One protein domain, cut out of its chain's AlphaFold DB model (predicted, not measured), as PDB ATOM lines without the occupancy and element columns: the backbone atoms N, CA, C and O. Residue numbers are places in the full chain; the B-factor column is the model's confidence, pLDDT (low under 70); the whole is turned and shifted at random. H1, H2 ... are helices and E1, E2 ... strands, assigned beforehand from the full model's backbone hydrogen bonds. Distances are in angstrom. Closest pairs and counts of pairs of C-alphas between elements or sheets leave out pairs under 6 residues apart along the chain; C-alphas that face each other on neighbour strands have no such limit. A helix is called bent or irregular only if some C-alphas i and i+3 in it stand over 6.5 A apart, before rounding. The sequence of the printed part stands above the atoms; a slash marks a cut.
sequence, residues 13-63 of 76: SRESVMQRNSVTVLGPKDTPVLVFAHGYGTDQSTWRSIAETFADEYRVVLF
ATOM      1  N   SER A  13      45.699  64.835  41.534       90.25
ATOM      2  CA  SER A  13      45.318  64.572  40.149       90.25
ATOM      3  C   SER A  13      46.087  65.512  39.217       90.25
ATOM      4  O   SER A  13      46.458  66.627  39.588       90.25
ATOM      5  N   ARG A  14      46.298  65.094  37.967       90.06
ATOM      6  CA  ARG A  14      46.907  65.966  36.952       90.06
ATOM      7  C   ARG A  14      46.188  67.316  36.862       90.06
ATOM      8  O   ARG A  14      46.845  68.339  36.724       90.06
ATOM      9  N   GLU A  15      44.860  67.310  36.933       91.75
ATOM     10  CA  GLU A  15      44.038  68.522  36.910       91.75
ATOM     11  C   GLU A  15      44.329  69.425  38.113       91.75
ATOM     12  O   GLU A  15      44.562  70.615  37.930       91.75
ATOM     13  N   SER A  16      44.435  68.844  39.314       91.31
ATOM     14  CA  SER A  16      44.818  69.572  40.525       91.31
ATOM     15  C   SER A  16      46.195  70.223  40.383       91.31
ATOM     16  O   SER A  16      46.342  71.398  40.704       91.31
ATOM     17  N   VAL A  17      47.186  69.520  39.825       92.44
ATOM     18  CA  VAL A  17      48.517  70.100  39.568       92.44
ATOM     19  C   VAL A  17      48.448  71.223  38.532       92.44
ATOM     20  O   VAL A  17      49.045  72.280  38.726       92.44
ATOM     21  N   MET A  18      47.705  71.023  37.439       94.50
ATOM     22  CA  MET A  18      47.561  72.032  36.388       94.50
ATOM     23  C   MET A  18      46.885  73.304  36.903       94.50
ATOM     24  O   MET A  18      47.321  74.398  36.554       94.50
ATOM     25  N   GLN A  19      45.864  73.164  37.749       93.31
ATOM     26  CA  GLN A  19      45.180  74.291  38.371       93.31
ATOM     27  C   GLN A  19      46.065  74.978  39.413       93.31
ATOM     28  O   GLN A  19      46.226  76.194  39.367       93.31
ATOM     29  N   ARG A  20      46.709  74.204  40.297       94.12
ATOM     30  CA  ARG A  20      47.604  74.722  41.343       94.12
ATOM     31  C   ARG A  20      48.716  75.597  40.778       94.12
ATOM     32  O   ARG A  20      49.105  76.570  41.409       94.12
ATOM     33  N   ASN A  21      49.221  75.254  39.599       96.44
ATOM     34  CA  ASN A  21      50.308  75.964  38.937       96.44
ATOM     35  C   ASN A  21      49.848  76.846  37.769       96.44
ATOM     36  O   ASN A  21      50.693  77.286  36.996       96.44
ATOM     37  N   SER A  22      48.541  77.081  37.610       96.94
ATOM     38  CA  SER A  22      47.970  77.880  36.516       96.94
ATOM     39  C   SER A  22      48.622  77.602  35.159       96.94
ATOM     40  O   SER A  22      49.142  78.488  34.487       96.94
ATOM     41  N   VAL A  23      48.656  76.326  34.777       97.56
ATOM     42  CA  VAL A  23      49.381  75.870  33.589       97.56
ATOM     43  C   VAL A  23      48.672  76.320  32.312       97.56
ATOM     44  O   VAL A  23      47.532  75.931  32.052       97.56
ATOM     45  N   THR A  24      49.395  77.043  31.457       98.06
ATOM     46  CA  THR A  24      48.982  77.370  30.088       98.06
ATOM     47  C   THR A  24      49.760  76.508  29.106       98.06
ATOM     48  O   THR A  24      50.971  76.331  29.244       98.06
ATOM     49  N   VAL A  25      49.083  75.974  28.085       97.94
ATOM     50  CA  VAL A  25      49.750  75.176  27.055       97.94
ATOM     51  C   VAL A  25      49.336  75.599  25.654       97.94
ATOM     52  O   VAL A  25      48.148  75.619  25.341       97.94
ATOM     53  N   LEU A  26      50.329  75.875  24.811       98.06
ATOM     54  CA  LEU A  26      50.183  76.329  23.430       98.06
ATOM     55  C   LEU A  26      50.831  75.327  22.463       98.06
ATOM     56  O   LEU A  26      51.603  74.454  22.870       98.06
ATOM     57  N   GLY A  27      50.503  75.457  21.180       97.44
ATOM     58  CA  GLY A  27      51.126  74.696  20.100       97.44
ATOM     59  C   GLY A  27      50.712  73.220  19.975       97.44
ATOM     60  O   GLY A  27      49.913  72.708  20.781       97.44
ATOM     61  N   PRO A  28      51.223  72.521  18.943       97.19
ATOM     62  CA  PRO A  28      50.860  71.141  18.618       97.19
ATOM     63  C   PRO A  28      51.226  70.156  19.733       97.19
ATOM     64  O   PRO A  28      52.195  70.349  20.456       97.19
ATOM     65  N   LYS A  29      50.453  69.074  19.897       94.94
ATOM     66  CA  LYS A  29      50.691  68.082  20.967       94.94
ATOM     67  C   LYS A  29      51.924  67.203  20.736       94.94
ATOM     68  O   LYS A  29      52.523  66.776  21.718       94.94
ATOM     69  N   ASP A  30      52.289  66.965  19.479       96.00
ATOM     70  CA  ASP A  30      53.288  65.961  19.081       96.00
ATOM     71  C   ASP A  30      54.640  66.579  18.670       96.00
ATOM     72  O   ASP A  30      55.423  65.978  17.938       96.00
ATOM     73  N   THR A  31      54.920  67.795  19.141       97.44
ATOM     74  CA  THR A  31      56.184  68.521  18.944       97.44
ATOM     75  C   THR A  31      57.022  68.538  20.227       97.44
ATOM     76  O   THR A  31      56.475  68.338  21.318       97.44
ATOM     77  N   PRO A  32      58.342  68.807  20.152       98.44
ATOM     78  CA  PRO A  32      59.178  68.949  21.342       98.44
ATOM     79  C   PRO A  32      58.611  69.978  22.330       98.44
ATOM     80  O   PRO A  32      58.044  70.997  21.933       98.44
ATOM     81  N   VAL A  33      58.765  69.707  23.627       98.56
ATOM     82  CA  VAL A  33      58.233  70.565  24.693       98.56
ATOM     83  C   VAL A  33      59.244  71.647  25.057       98.56
ATOM     84  O   VAL A  33      60.401  71.339  25.346       98.56
ATOM     85  N   LEU A  34      58.784  72.896  25.107       98.56
ATOM     86  CA  LEU A  34      59.545  74.036  25.612       98.56
ATOM     87  C   LEU A  34      58.826  74.619  26.833       98.56
ATOM     88  O   LEU A  34      57.659  74.996  26.746       98.56
ATOM     89  N   VAL A  35      59.514  74.679  27.975       98.44
ATOM     90  CA  VAL A  35      58.940  75.140  29.249       98.44
ATOM     91  C   VAL A  35      59.505  76.510  29.612       98.44
ATOM     92  O   VAL A  35      60.721  76.671  29.696       98.44
ATOM     93  N   PHE A  36      58.623  77.472  29.883       98.50
ATOM     94  CA  PHE A  36      58.985  78.801  30.376       98.50
ATOM     95  C   PHE A  36      58.688  78.908  31.872       98.50
ATOM     96  O   PHE A  36      57.535  78.832  32.294       98.50
ATOM     97  N   ALA A  37      59.738  79.110  32.667       97.88
ATOM     98  CA  ALA A  37      59.644  79.409  34.091       97.88
ATOM     99  C   ALA A  37      59.916  80.901  34.319       97.88
ATOM    100  O   ALA A  37      60.879  81.453  33.781       97.88
ATOM    101  N   HIS A  38      59.055  81.575  35.076       97.44
ATOM    102  CA  HIS A  38      59.205  83.003  35.354       97.44
ATOM    103  C   HIS A  38      60.226  83.273  36.473       97.44
ATOM    104  O   HIS A  38      60.634  82.373  37.204       97.44
ATOM    105  N   GLY A  39      60.674  84.524  36.589       95.12
ATOM    106  CA  GLY A  39      61.609  84.950  37.631       95.12
ATOM    107  C   GLY A  39      60.917  85.302  38.951       95.12
ATOM    108  O   GLY A  39      59.689  85.290  39.068       95.12
ATOM    109  N   TYR A  40      61.715  85.673  39.950       94.81
ATOM    110  CA  TYR A  40      61.225  86.143  41.248       94.81
ATOM    111  C   TYR A  40      60.251  87.327  41.117       94.81
ATOM    112  O   TYR A  40      60.507  88.254  40.352       94.81
ATOM    113  N   GLY A  41      59.162  87.310  41.895       92.69
ATOM    114  CA  GLY A  41      58.201  88.420  41.982       92.69
ATOM    115  C   GLY A  41      57.363  88.653  40.722       92.69
ATOM    116  O   GLY A  41      56.742  89.704  40.596       92.69
ATOM    117  N   THR A  42      57.364  87.702  39.789       96.12
ATOM    118  CA  THR A  42      56.615  87.774  38.525       96.12
ATOM    119  C   THR A  42      55.700  86.561  38.367       96.12
ATOM    120  O   THR A  42      55.599  85.746  39.282       96.12
ATOM    121  N   ASP A  43      55.042  86.445  37.217       97.50
ATOM    122  CA  ASP A  43      54.232  85.296  36.819       97.50
ATOM    123  C   ASP A  43      54.480  84.940  35.340       97.50
ATOM    124  O   ASP A  43      55.287  85.580  34.645       97.50
ATOM    125  N   GLN A  44      53.794  83.908  34.845       98.12
ATOM    126  CA  GLN A  44      53.921  83.408  33.477       98.12
ATOM    127  C   GLN A  44      53.695  84.466  32.388       98.12
ATOM    128  O   GLN A  44      54.201  84.311  31.274       98.12
ATOM    129  N   SER A  45      52.964  85.552  32.673       97.50
ATOM    130  CA  SER A  45      52.685  86.599  31.684       97.50
ATOM    131  C   SER A  45      53.946  87.322  31.214       97.50
ATOM    132  O   SER A  45      53.969  87.797  30.077       97.50
ATOM    133  N   THR A  46      55.019  87.300  32.016       97.19
ATOM    134  CA  THR A  46      56.360  87.804  31.659       97.19
ATOM    135  C   THR A  46      56.843  87.247  30.325       97.19
ATOM    136  O   THR A  46      57.499  87.941  29.551       97.19
ATOM    137  N   TRP A  47      56.494  85.991  30.039       97.69
ATOM    138  CA  TRP A  47      56.940  85.293  28.845       97.69
ATOM    139  C   TRP A  47      55.941  85.334  27.697       97.69
ATOM    140  O   TRP A  47      56.317  84.905  26.616       97.69
ATOM    141  N   ARG A  48      54.714  85.854  27.862       93.50
ATOM    142  CA  ARG A  48      53.619  85.679  26.883       93.50
ATOM    143  C   ARG A  48      54.041  85.979  25.442       93.50
ATOM    144  O   ARG A  48      53.966  85.098  24.596       93.50
ATOM    145  N   SER A  49      54.556  87.183  25.193       96.00
ATOM    146  CA  SER A  49      54.944  87.603  23.839       96.00
ATOM    147  C   SER A  49      56.091  86.779  23.255       96.00
ATOM    148  O   SER A  49      56.180  86.667  22.041       96.00
ATOM    149  N   ILE A  50      56.980  86.239  24.092       97.44
ATOM    150  CA  ILE A  50      58.116  85.421  23.650       97.44
ATOM    151  C   ILE A  50      57.654  83.978  23.442       97.44
ATOM    152  O   ILE A  50      57.970  83.365  22.438       97.44
ATOM    153  N   ALA A  51      56.868  83.432  24.362       97.62
ATOM    154  CA  ALA A  51      56.328  82.081  24.300       97.62
ATOM    155  C   ALA A  51      55.454  81.867  23.052       97.62
ATOM    156  O   ALA A  51      55.535  80.812  22.423       97.62
ATOM    157  N   GLU A  52      54.669  82.875  22.663       97.06
ATOM    158  CA  GLU A  52      53.844  82.843  21.452       97.06
ATOM    159  C   GLU A  52      54.675  82.659  20.172       97.06
ATOM    160  O   GLU A  52      54.224  81.957  19.271       97.06
ATOM    161  N   THR A  53      55.913  83.175  20.097       98.06
ATOM    162  CA  THR A  53      56.748  83.021  18.887       98.06
ATOM    163  C   THR A  53      57.240  81.595  18.658       98.06
ATOM    164  O   THR A  53      57.697  81.285  17.567       98.06
ATOM    165  N   PHE A  54      57.175  80.730  19.673       98.12
ATOM    166  CA  PHE A  54      57.588  79.325  19.575       98.12
ATOM    167  C   PHE A  54      56.401  78.367  19.420       98.12
ATOM    168  O   PHE A  54      56.610  77.168  19.235       98.12
ATOM    169  N   ALA A  55      55.162  78.861  19.506       97.31
ATOM    170  CA  ALA A  55      53.972  78.013  19.567       97.31
ATOM    171  C   ALA A  55      53.674  77.260  18.257       97.31
ATOM    172  O   ALA A  55      52.967  76.256  18.300       97.31
ATOM    173  N   ASP A  56      54.220  77.698  17.120       97.00
ATOM    174  CA  ASP A  56      54.041  77.012  15.832       97.00
ATOM    175  C   ASP A  56      54.948  75.774  15.685       97.00
ATOM    176  O   ASP A  56      54.590  74.820  14.996       97.00
ATOM    177  N   GLU A  57      56.101  75.759  16.361       98.00
ATOM    178  CA  GLU A  57      57.123  74.707  16.230       98.00
ATOM    179  C   GLU A  57      57.235  73.810  17.474       98.00
ATOM    180  O   GLU A  57      57.696  72.669  17.385       98.00
ATOM    181  N   TYR A  58      56.799  74.303  18.638       98.62
ATOM    182  CA  TYR A  58      56.968  73.641  19.929       98.62
ATOM    183  C   TYR A  58      55.653  73.494  20.689       98.62
ATOM    184  O   TYR A  58      54.743  74.323  20.614       98.62
ATOM    185  N   ARG A  59      55.601  72.467  21.547       98.44
ATOM    186  CA  ARG A  59      54.593  72.370  22.604       98.44
ATOM    187  C   ARG A  59      55.036  73.280  23.743       98.44
ATOM    188  O   ARG A  59      55.825  72.877  24.599       98.44
ATOM    189  N   VAL A  60      54.561  74.517  23.740       98.62
ATOM    190  CA  VAL A  60      54.978  75.524  24.718       98.62
ATOM    191  C   VAL A  60      54.156  75.385  25.998       98.62
ATOM    192  O   VAL A  60      52.926  75.389  25.953       98.62
ATOM    193  N   VAL A  61      54.833  75.271  27.140       98.44
ATOM    194  CA  VAL A  61      54.227  75.197  28.476       98.44
ATOM    195  C   VAL A  61      54.667  76.408  29.292       98.44
ATOM    196  O   VAL A  61      55.864  76.630  29.481       98.44
ATOM    197  N   LEU A  62      53.697  77.152  29.815       98.50
ATOM    198  CA  LEU A  62      53.908  78.169  30.838       98.50
ATOM    199  C   LEU A  62      53.207  77.747  32.130       98.50
ATOM    200  O   LEU A  62      52.214  77.018  32.096       98.50
ATOM    201  N   PHE A  63      53.721  78.199  33.267       98.25
ATOM    202  CA  PHE A  63      53.118  77.953  34.571       98.25
ATOM    203  C   PHE A  63      53.520  79.046  35.560       98.25
ATOM    204  O   PHE A  63      54.548  79.703  35.379       98.25
TER     205      PHE A  63
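What this domain is: This is residues 13 to 63 of the 76 residues of an uncharacterized protein of Microbacteriaceae bacterium (UniProt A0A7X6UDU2). Helix H2 covers one face of a small three-stranded sheet, and helix H1 lies off the sheet, before E1. The printed part has 51 residues, with named elements H1 E1 E2 H2 E3, a mixed class of helices and strands. The mixed sheet runs E1 E3 E2. The whole is compact, radius of gyration of the C-alphas 11.1 A, spanning 27 by 27 by 11 A.

Where its parts are: Find C-alpha 14 at (46.907, 65.966, 36.952), where H1, residues 14 to 20, begins. Next come E1, 24 to 26, and E2, 33 to 36. H2, 44 to 54, runs 14.9 A and is irregular: C-alphas 46 and 49 are 7.9 A apart. E3, 59 to 62, ends at C-alpha 62 (53.908, 78.169, 30.838).

How they stand to each other: Look at E3: it is antiparallel to E1 (N 24 and O 62, 2.9 A) and parallel to E2 (N 34 and O 59, 3.0 A), within hydrogen-bond range. H2 is on the sheet, height 8.4 A, over E3 and along the strands, closest C-alphas Gln 44 and Leu 62, 5.9 A: two layers, helix on sheet. E2, H2, E3 form a strand-helix-strand unit, parallel strands joined through a helix, with a right-handed crossover. H1 is apart from E2, E3 and H2. Every O i to N i+4 pair is within range in H1, but 2 of 7 in H2, with 6 of 8 O i to N i+3.

The domain as a whole: The farthest C-alphas, Asp 30 and Gly 41, are 32.4 A apart. The printed part has no cut, no link is long, and no printed residue is under 70 in pLDDT.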